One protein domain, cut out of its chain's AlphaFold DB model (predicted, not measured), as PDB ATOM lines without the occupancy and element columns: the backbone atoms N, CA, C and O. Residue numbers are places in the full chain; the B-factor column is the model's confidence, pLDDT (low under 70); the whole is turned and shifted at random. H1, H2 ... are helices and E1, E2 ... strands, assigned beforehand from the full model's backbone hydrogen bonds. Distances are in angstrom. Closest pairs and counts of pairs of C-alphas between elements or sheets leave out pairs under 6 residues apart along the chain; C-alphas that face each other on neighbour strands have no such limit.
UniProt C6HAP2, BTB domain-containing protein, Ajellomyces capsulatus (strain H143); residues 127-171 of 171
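Overview. This is residues 127 to 171 of the 171 residues of the protein "BTB domain-containing protein" of Ajellomyces capsulatus (strain H143) (UniProt C6HAP2). Two small antiparallel hairpins, E1 with E2 and E3 with E4, make two separate two-stranded sheets that come near each other only loosely, where the last residue of E2 approaches the first of E4. The one-helix part, H1, runs without a break in the chain into E3, and the unnamed loop of residues 141 to 148 joins the first hairpin to it. The printed part has 45 residues, with one named helix and four named strands in the order E1, E2, H1, E3, E4; the class is mixed, helices and strands, with under half of the residues in named elements. The whole is only just compact, close to loose, with a radius of gyration of the C-alphas of 10.8 A, and it spans 28 by 25 by 16 A.

Along the chain. Begin with the sheet of the longest strands. Find C-alpha 129 at (14.194, 113.474, 46.234); from there E1, residues 129 to 132, runs 9.6 A. E2, residues 137 to 140, runs 10.1 A back to C-alpha 140 at (12.649, 111.161, 49.944). Further along, H1 takes residues 149 to 154 and runs 9.3 A. At residue 155 E3 begins, residues 155 to 157, 7.1 A long. E4, residues 164 to 166, is 7.0 A long and ends at C-alpha 166 at (17.543, 104.376, 48.240).

Arrangement. Look first at the hairpin of E1 and E2, antiparallel at 142 degrees between their directions. C-alphas 131 and 138 face each other at 4.5 A, and N 130 and O 139 are within hydrogen-bond range at 2.8 A, as are N 139 and O 130 at 2.9 A. From here go to E4: the closest C-alphas of E2 and E4, those of Leu 140 and Val 164, are 7.7 A apart, one of 2 pairs within 8 A. E3 and E4 form the other hairpin, antiparallel at 140 degrees, with N 156 and O 165 at 2.8 A and N 165 and O 156 at 2.9 A, both within hydrogen-bond range. The closest C-alphas of H1 and E4, those of Ser 154 and Leu 166, are 5.9 A apart, the one pair within 8 A. E1 is apart from H1, E3 and E4, and E2 is apart from E3. In the backbone of H1, 1 of 2 pairs of O i and N i+4 is within hydrogen-bond range.

Size, cuts and confidence. The two C-alphas farthest apart are those of Arg 134, in the turn between E1 and E2, and Val 171, the chain's last residue, at 30.2 A. The printed part has no cut. The links E1 to E2 and H1 to E3 are tight, those from E2 to H1 and from E3 to E4 are short, and no link is long. The mean pLDDT of the printed part is 75.8; confidence is low, under 70, at residues 142 to 152, of which 149 to 152 belong to H1, and at residue 171.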
ATOM      1  N   PRO A 127      11.382 106.455  44.901       80.94
ATOM      2  CA  PRO A 127      10.847 107.724  45.404       80.94
ATOM      3  C   PRO A 127      11.704 108.928  45.010       80.94
ATOM      4  O   PRO A 127      12.930 108.849  44.929       80.94
ATOM      5  N   ARG A 128      11.051 110.068  44.756       83.12
ATOM      6  CA  ARG A 128      11.745 111.294  44.348       83.12
ATOM      7  C   ARG A 128      12.437 111.943  45.531       83.12
ATOM      8  O   ARG A 128      11.926 111.935  46.646       83.12
ATOM      9  N   LEU A 129      13.546 112.614  45.258       84.88
ATOM     10  CA  LEU A 129      14.194 113.474  46.234       84.88
ATOM     11  C   LEU A 129      13.537 114.867  46.214       84.88
ATOM     12  O   LEU A 129      13.514 115.543  45.184       84.88
ATOM     13  N   ILE A 130      12.988 115.298  47.348       86.25
ATOM     14  CA  ILE A 130      12.275 116.567  47.519       86.25
ATOM     15  C   ILE A 130      13.124 117.508  48.378       86.25
ATOM     16  O   ILE A 130      13.502 117.178  49.500       86.25
ATOM     17  N   HIS A 131      13.405 118.711  47.869       87.75
ATOM     18  CA  HIS A 131      14.125 119.739  48.630       87.75
ATOM     19  C   HIS A 131      13.192 120.455  49.606       87.75
ATOM     20  O   HIS A 131      12.293 121.211  49.221       87.75
ATOM     21  N   ASN A 132      13.444 120.261  50.893       86.25
ATOM     22  CA  ASN A 132      12.814 120.990  51.972       86.25
ATOM     23  C   ASN A 132      13.524 122.334  52.183       86.25
ATOM     24  O   ASN A 132      14.424 122.474  53.010       86.25
ATOM     25  N   LYS A 133      13.060 123.369  51.475       89.94
ATOM     26  CA  LYS A 133      13.626 124.732  51.543       89.94
ATOM     27  C   LYS A 133      13.699 125.328  52.951       89.94
ATOM     28  O   LYS A 133      14.478 126.245  53.174       89.94
ATOM     29  N   ARG A 134      12.857 124.874  53.891       89.69
ATOM     30  CA  ARG A 134      12.849 125.406  55.266       89.69
ATOM     31  C   ARG A 134      14.012 124.882  56.095       89.69
ATOM     32  O   ARG A 134      14.471 125.584  56.987       89.69
ATOM     33  N   ARG A 135      14.425 123.643  55.838       87.19
ATOM     34  CA  ARG A 135      15.499 122.956  56.567       87.19
ATOM     35  C   ARG A 135      16.771 122.798  55.741       87.19
ATOM     36  O   ARG A 135      17.735 122.240  56.241       87.19
ATOM     37  N   ASP A 136      16.741 123.292  54.505       88.06
ATOM     38  CA  ASP A 136      17.774 123.106  53.491       88.06
ATOM     39  C   ASP A 136      18.239 121.644  53.381       88.06
ATOM     40  O   ASP A 136      19.420 121.338  53.260       88.06
ATOM     41  N   SER A 137      17.277 120.723  53.463       86.88
ATOM     42  CA  SER A 137      17.497 119.279  53.431       86.88
ATOM     43  C   SER A 137      16.829 118.660  52.210       86.88
ATOM     44  O   SER A 137      15.853 119.188  51.676       86.88
ATOM     45  N   TRP A 138      17.351 117.524  51.761       84.75
ATOM     46  CA  TRP A 138      16.723 116.688  50.746       84.75
ATOM     47  C   TRP A 138      16.112 115.469  51.424       84.75
ATOM     48  O   TRP A 138      16.790 114.767  52.168       84.75
ATOM     49  N   GLU A 139      14.825 115.246  51.196       84.12
ATOM     50  CA  GLU A 139      14.047 114.186  51.831       84.12
ATOM     51  C   GLU A 139      13.390 113.344  50.734       84.12
ATOM     52  O   GLU A 139      12.952 113.881  49.717       84.12
ATOM     53  N   LEU A 140      13.341 112.022  50.902       81.69
ATOM     54  CA  LEU A 140      12.649 111.161  49.944       81.69
ATOM     55  C   LEU A 140      11.128 111.342  50.065       81.69
ATOM     56  O   LEU A 140      10.573 111.495  51.157       81.69
ATOM     57  N   GLU A 141      10.448 111.317  48.924       78.06
ATOM     58  CA  GLU A 141       8.993 111.346  48.829       78.06
ATOM     59  C   GLU A 141       8.379 110.189  49.637       78.06
ATOM     60  O   GLU A 141       8.850 109.054  49.588       78.06
ATOM     61  N   ASN A 142       7.314 110.478  50.391       67.94
ATOM     62  CA  ASN A 142       6.535 109.510  51.176       67.94
ATOM     63  C   ASN A 142       7.271 108.745  52.296       67.94
ATOM     64  O   ASN A 142       6.721 107.767  52.815       67.94
ATOM     65  N   VAL A 143       8.440 109.203  52.758       60.00
ATOM     66  CA  VAL A 143       9.069 108.678  53.987       60.00
ATOM     67  C   VAL A 143       8.146 108.944  55.183       60.00
ATOM     68  O   VAL A 143       8.100 110.045  55.721       60.00
ATOM     69  N   GLY A 144       7.359 107.939  55.574       53.12
ATOM     70  CA  GLY A 144       6.439 108.013  56.714       53.12
ATOM     71  C   GLY A 144       4.978 107.671  56.423       53.12
ATOM     72  O   GLY A 144       4.187 107.658  57.364       53.12
ATOM     73  N   ASN A 145       4.595 107.360  55.176       56.66
ATOM     74  CA  ASN A 145       3.262 106.819  54.904       56.66
ATOM     75  C   ASN A 145       3.311 105.282  54.741       56.66
ATOM     76  O   ASN A 145       3.642 104.797  53.653       56.66
ATOM     77  N   PRO A 146       2.950 104.498  55.780       53.22
ATOM     78  CA  PRO A 146       3.016 103.031  55.758       53.22
ATOM     79  C   PRO A 146       2.049 102.386  54.753       53.22
ATOM     80  O   PRO A 146       2.102 101.181  54.535       53.22
ATOM     81  N   SER A 147       1.168 103.173  54.128       54.31
ATOM     82  CA  SER A 147       0.269 102.700  53.071       54.31
ATOM     83  C   SER A 147       0.922 102.640  51.681       54.31
ATOM     84  O   SER A 147       0.336 102.075  50.759       54.31
ATOM     85  N   SER A 148       2.146 103.154  51.517       57.91
ATOM     86  CA  SER A 148       2.893 103.069  50.257       57.91
ATOM     87  C   SER A 148       3.875 101.890  50.261       57.91
ATOM     88  O   SER A 148       5.078 102.067  50.414       57.91
ATOM     89  N   GLN A 149       3.369 100.668  50.045       59.56
ATOM     90  CA  GLN A 149       4.199  99.461  49.819       59.56
ATOM     91  C   GLN A 149       5.294  99.679  48.755       59.56
ATOM     92  O   GLN A 149       6.367  99.088  48.804       59.56
ATOM     93  N   GLN A 150       5.050 100.591  47.817       58.84
ATOM     94  CA  GLN A 150       5.981 100.955  46.755       58.84
ATOM     95  C   GLN A 150       7.260 101.648  47.272       58.84
ATOM     96  O   GLN A 150       8.319 101.514  46.665       58.84
ATOM     97  N   ALA A 151       7.197 102.371  48.401       61.44
ATOM     98  CA  ALA A 151       8.369 103.021  49.002       61.44
ATOM     99  C   ALA A 151       9.284 102.016  49.717       61.44
ATOM    100  O   ALA A 151      10.507 102.121  49.615       61.44
ATOM    101  N   SER A 152       8.709 101.018  50.398       64.25
ATOM    102  CA  SER A 152       9.474  99.977  51.103       64.25
ATOM    103  C   SER A 152      10.289  99.091  50.159       64.25
ATOM    104  O   SER A 152      11.369  98.625  50.522       64.25
ATOM    105  N   ASP A 153       9.827  98.908  48.921       71.50
ATOM    106  CA  ASP A 153      10.565  98.120  47.935       71.50
ATOM    107  C   ASP A 153      11.778  98.860  47.365       71.50
ATOM    108  O   ASP A 153      12.723  98.199  46.945       71.50
ATOM    109  N   SER A 154      11.817 100.194  47.434       76.00
ATOM    110  CA  SER A 154      12.890 101.013  46.840       76.00
ATOM    111  C   SER A 154      13.834 101.656  47.866       76.00
ATOM    112  O   SER A 154      14.868 102.205  47.491       76.00
ATOM    113  N   THR A 155      13.514 101.590  49.163       80.88
ATOM    114  CA  THR A 155      14.283 102.245  50.236       80.88
ATOM    115  C   THR A 155      14.744 101.273  51.319       80.88
ATOM    116  O   THR A 155      14.148 100.216  51.516       80.88
ATOM    117  N   ILE A 156      15.822 101.627  52.021       81.88
ATOM    118  CA  ILE A 156      16.320 100.942  53.220       81.88
ATOM    119  C   ILE A 156      16.669 101.959  54.304       81.88
ATOM    120  O   ILE A 156      16.905 103.131  54.024       81.88
ATOM    121  N   ILE A 157      16.716 101.498  55.550       82.56
ATOM    122  CA  ILE A 157      17.158 102.307  56.685       82.56
ATOM    123  C   ILE A 157      18.653 102.062  56.881       82.56
ATOM    124  O   ILE A 157      19.071 100.930  57.137       82.56
ATOM    125  N   ASN A 158      19.452 103.119  56.778       80.94
ATOM    126  CA  ASN A 158      20.855 103.093  57.154       80.94
ATOM    127  C   ASN A 158      20.963 102.845  58.667       80.94
ATOM    128  O   ASN A 158      20.399 103.572  59.480       80.94
ATOM    129  N   GLN A 159      21.687 101.794  59.051       79.81
ATOM    130  CA  GLN A 159      21.807 101.374  60.448       79.81
ATOM    131  C   GLN A 159      22.633 102.347  61.302       79.81
ATOM    132  O   GLN A 159      22.504 102.333  62.523       79.81
ATOM    133  N   VAL A 160      23.482 103.172  60.682       78.56
ATOM    134  CA  VAL A 160      24.412 104.061  61.397       78.56
ATOM    135  C   VAL A 160      23.717 105.322  61.910       78.56
ATOM    136  O   VAL A 160      23.963 105.748  63.036       78.56
ATOM    137  N   ASP A 161      22.850 105.921  61.098       82.38
ATOM    138  CA  ASP A 161      22.198 107.208  61.374       82.38
ATOM    139  C   ASP A 161      20.659 107.125  61.368       82.38
ATOM    140  O   ASP A 161      19.987 108.110  61.681       82.38
ATOM    141  N   GLY A 162      20.084 105.960  61.049       78.50
ATOM    142  CA  GLY A 162      18.641 105.755  60.946       78.50
ATOM    143  C   GLY A 162      18.005 106.442  59.735       78.50
ATOM    144  O   GLY A 162      16.777 106.523  59.663       78.50
ATOM    145  N   ALA A 163      18.807 106.962  58.800       80.00
ATOM    146  CA  ALA A 163      18.306 107.662  57.627       80.00
ATOM    147  C   ALA A 163      17.704 106.684  56.612       80.00
ATOM    148  O   ALA A 163      18.211 105.584  56.404       80.00
ATOM    149  N   VAL A 164      16.627 107.096  55.942       82.00
ATOM    150  CA  VAL A 164      16.053 106.329  54.830       82.00
ATOM    151  C   VAL A 164      16.797 106.698  53.552       82.00
ATOM    152  O   VAL A 164      16.767 107.855  53.134       82.00
ATOM    153  N   ILE A 165      17.457 105.719  52.941       82.56
ATOM    154  CA  ILE A 165      18.219 105.862  51.696       82.56
ATOM    155  C   ILE A 165      17.648 104.945  50.614       82.56
ATOM    156  O   ILE A 165      16.911 104.002  50.908       82.56
ATOM    157  N   LEU A 166      17.963 105.225  49.351       83.44
ATOM    158  CA  LEU A 166      17.543 104.376  48.240       83.44
ATOM    159  C   LEU A 166      18.415 103.114  48.174       83.44
ATOM    160  O   LEU A 166      19.619 103.171  48.436       83.44
ATOM    161  N   LYS A 167      17.815 101.980  47.805       81.12
ATOM    162  CA  LYS A 167      18.524 100.690  47.711       81.12
ATOM    163  C   LYS A 167      19.689 100.713  46.724       81.12
ATOM    164  O   LYS A 167      20.724 100.129  47.009       81.12
ATOM    165  N   ASP A 168      19.531 101.412  45.607       77.31
ATOM    166  CA  ASP A 168      20.549 101.572  44.564       77.31
ATOM    167  C   ASP A 168      21.738 102.450  44.989       77.31
ATOM    168  O   ASP A 168      22.806 102.361  44.394       77.31
ATOM    169  N   THR A 169      21.584 103.278  46.026       78.88
ATOM    170  CA  THR A 169      22.658 104.155  46.531       78.88
ATOM    171  C   THR A 169      23.514 103.536  47.634       78.88
ATOM    172  O   THR A 169      24.543 104.104  47.993       78.88
ATOM    173  N   ALA A 170      23.083 102.412  48.205       70.44
ATOM    174  CA  ALA A 170      23.684 101.823  49.399       70.44
ATOM    175  C   ALA A 170      24.673 100.675  49.122       70.44
ATOM    176  O   ALA A 170      25.183 100.089  50.078       70.44
ATOM    177  N   VAL A 171      24.878 100.325  47.846       56.84
ATOM    178  CA  VAL A 171      25.666  99.166  47.387       56.84
ATOM    179  C   VAL A 171      27.130  99.531  47.176       56.84
ATOM    180  O   VAL A 171      27.391 100.593  46.568       56.84
TER     181      VAL A 171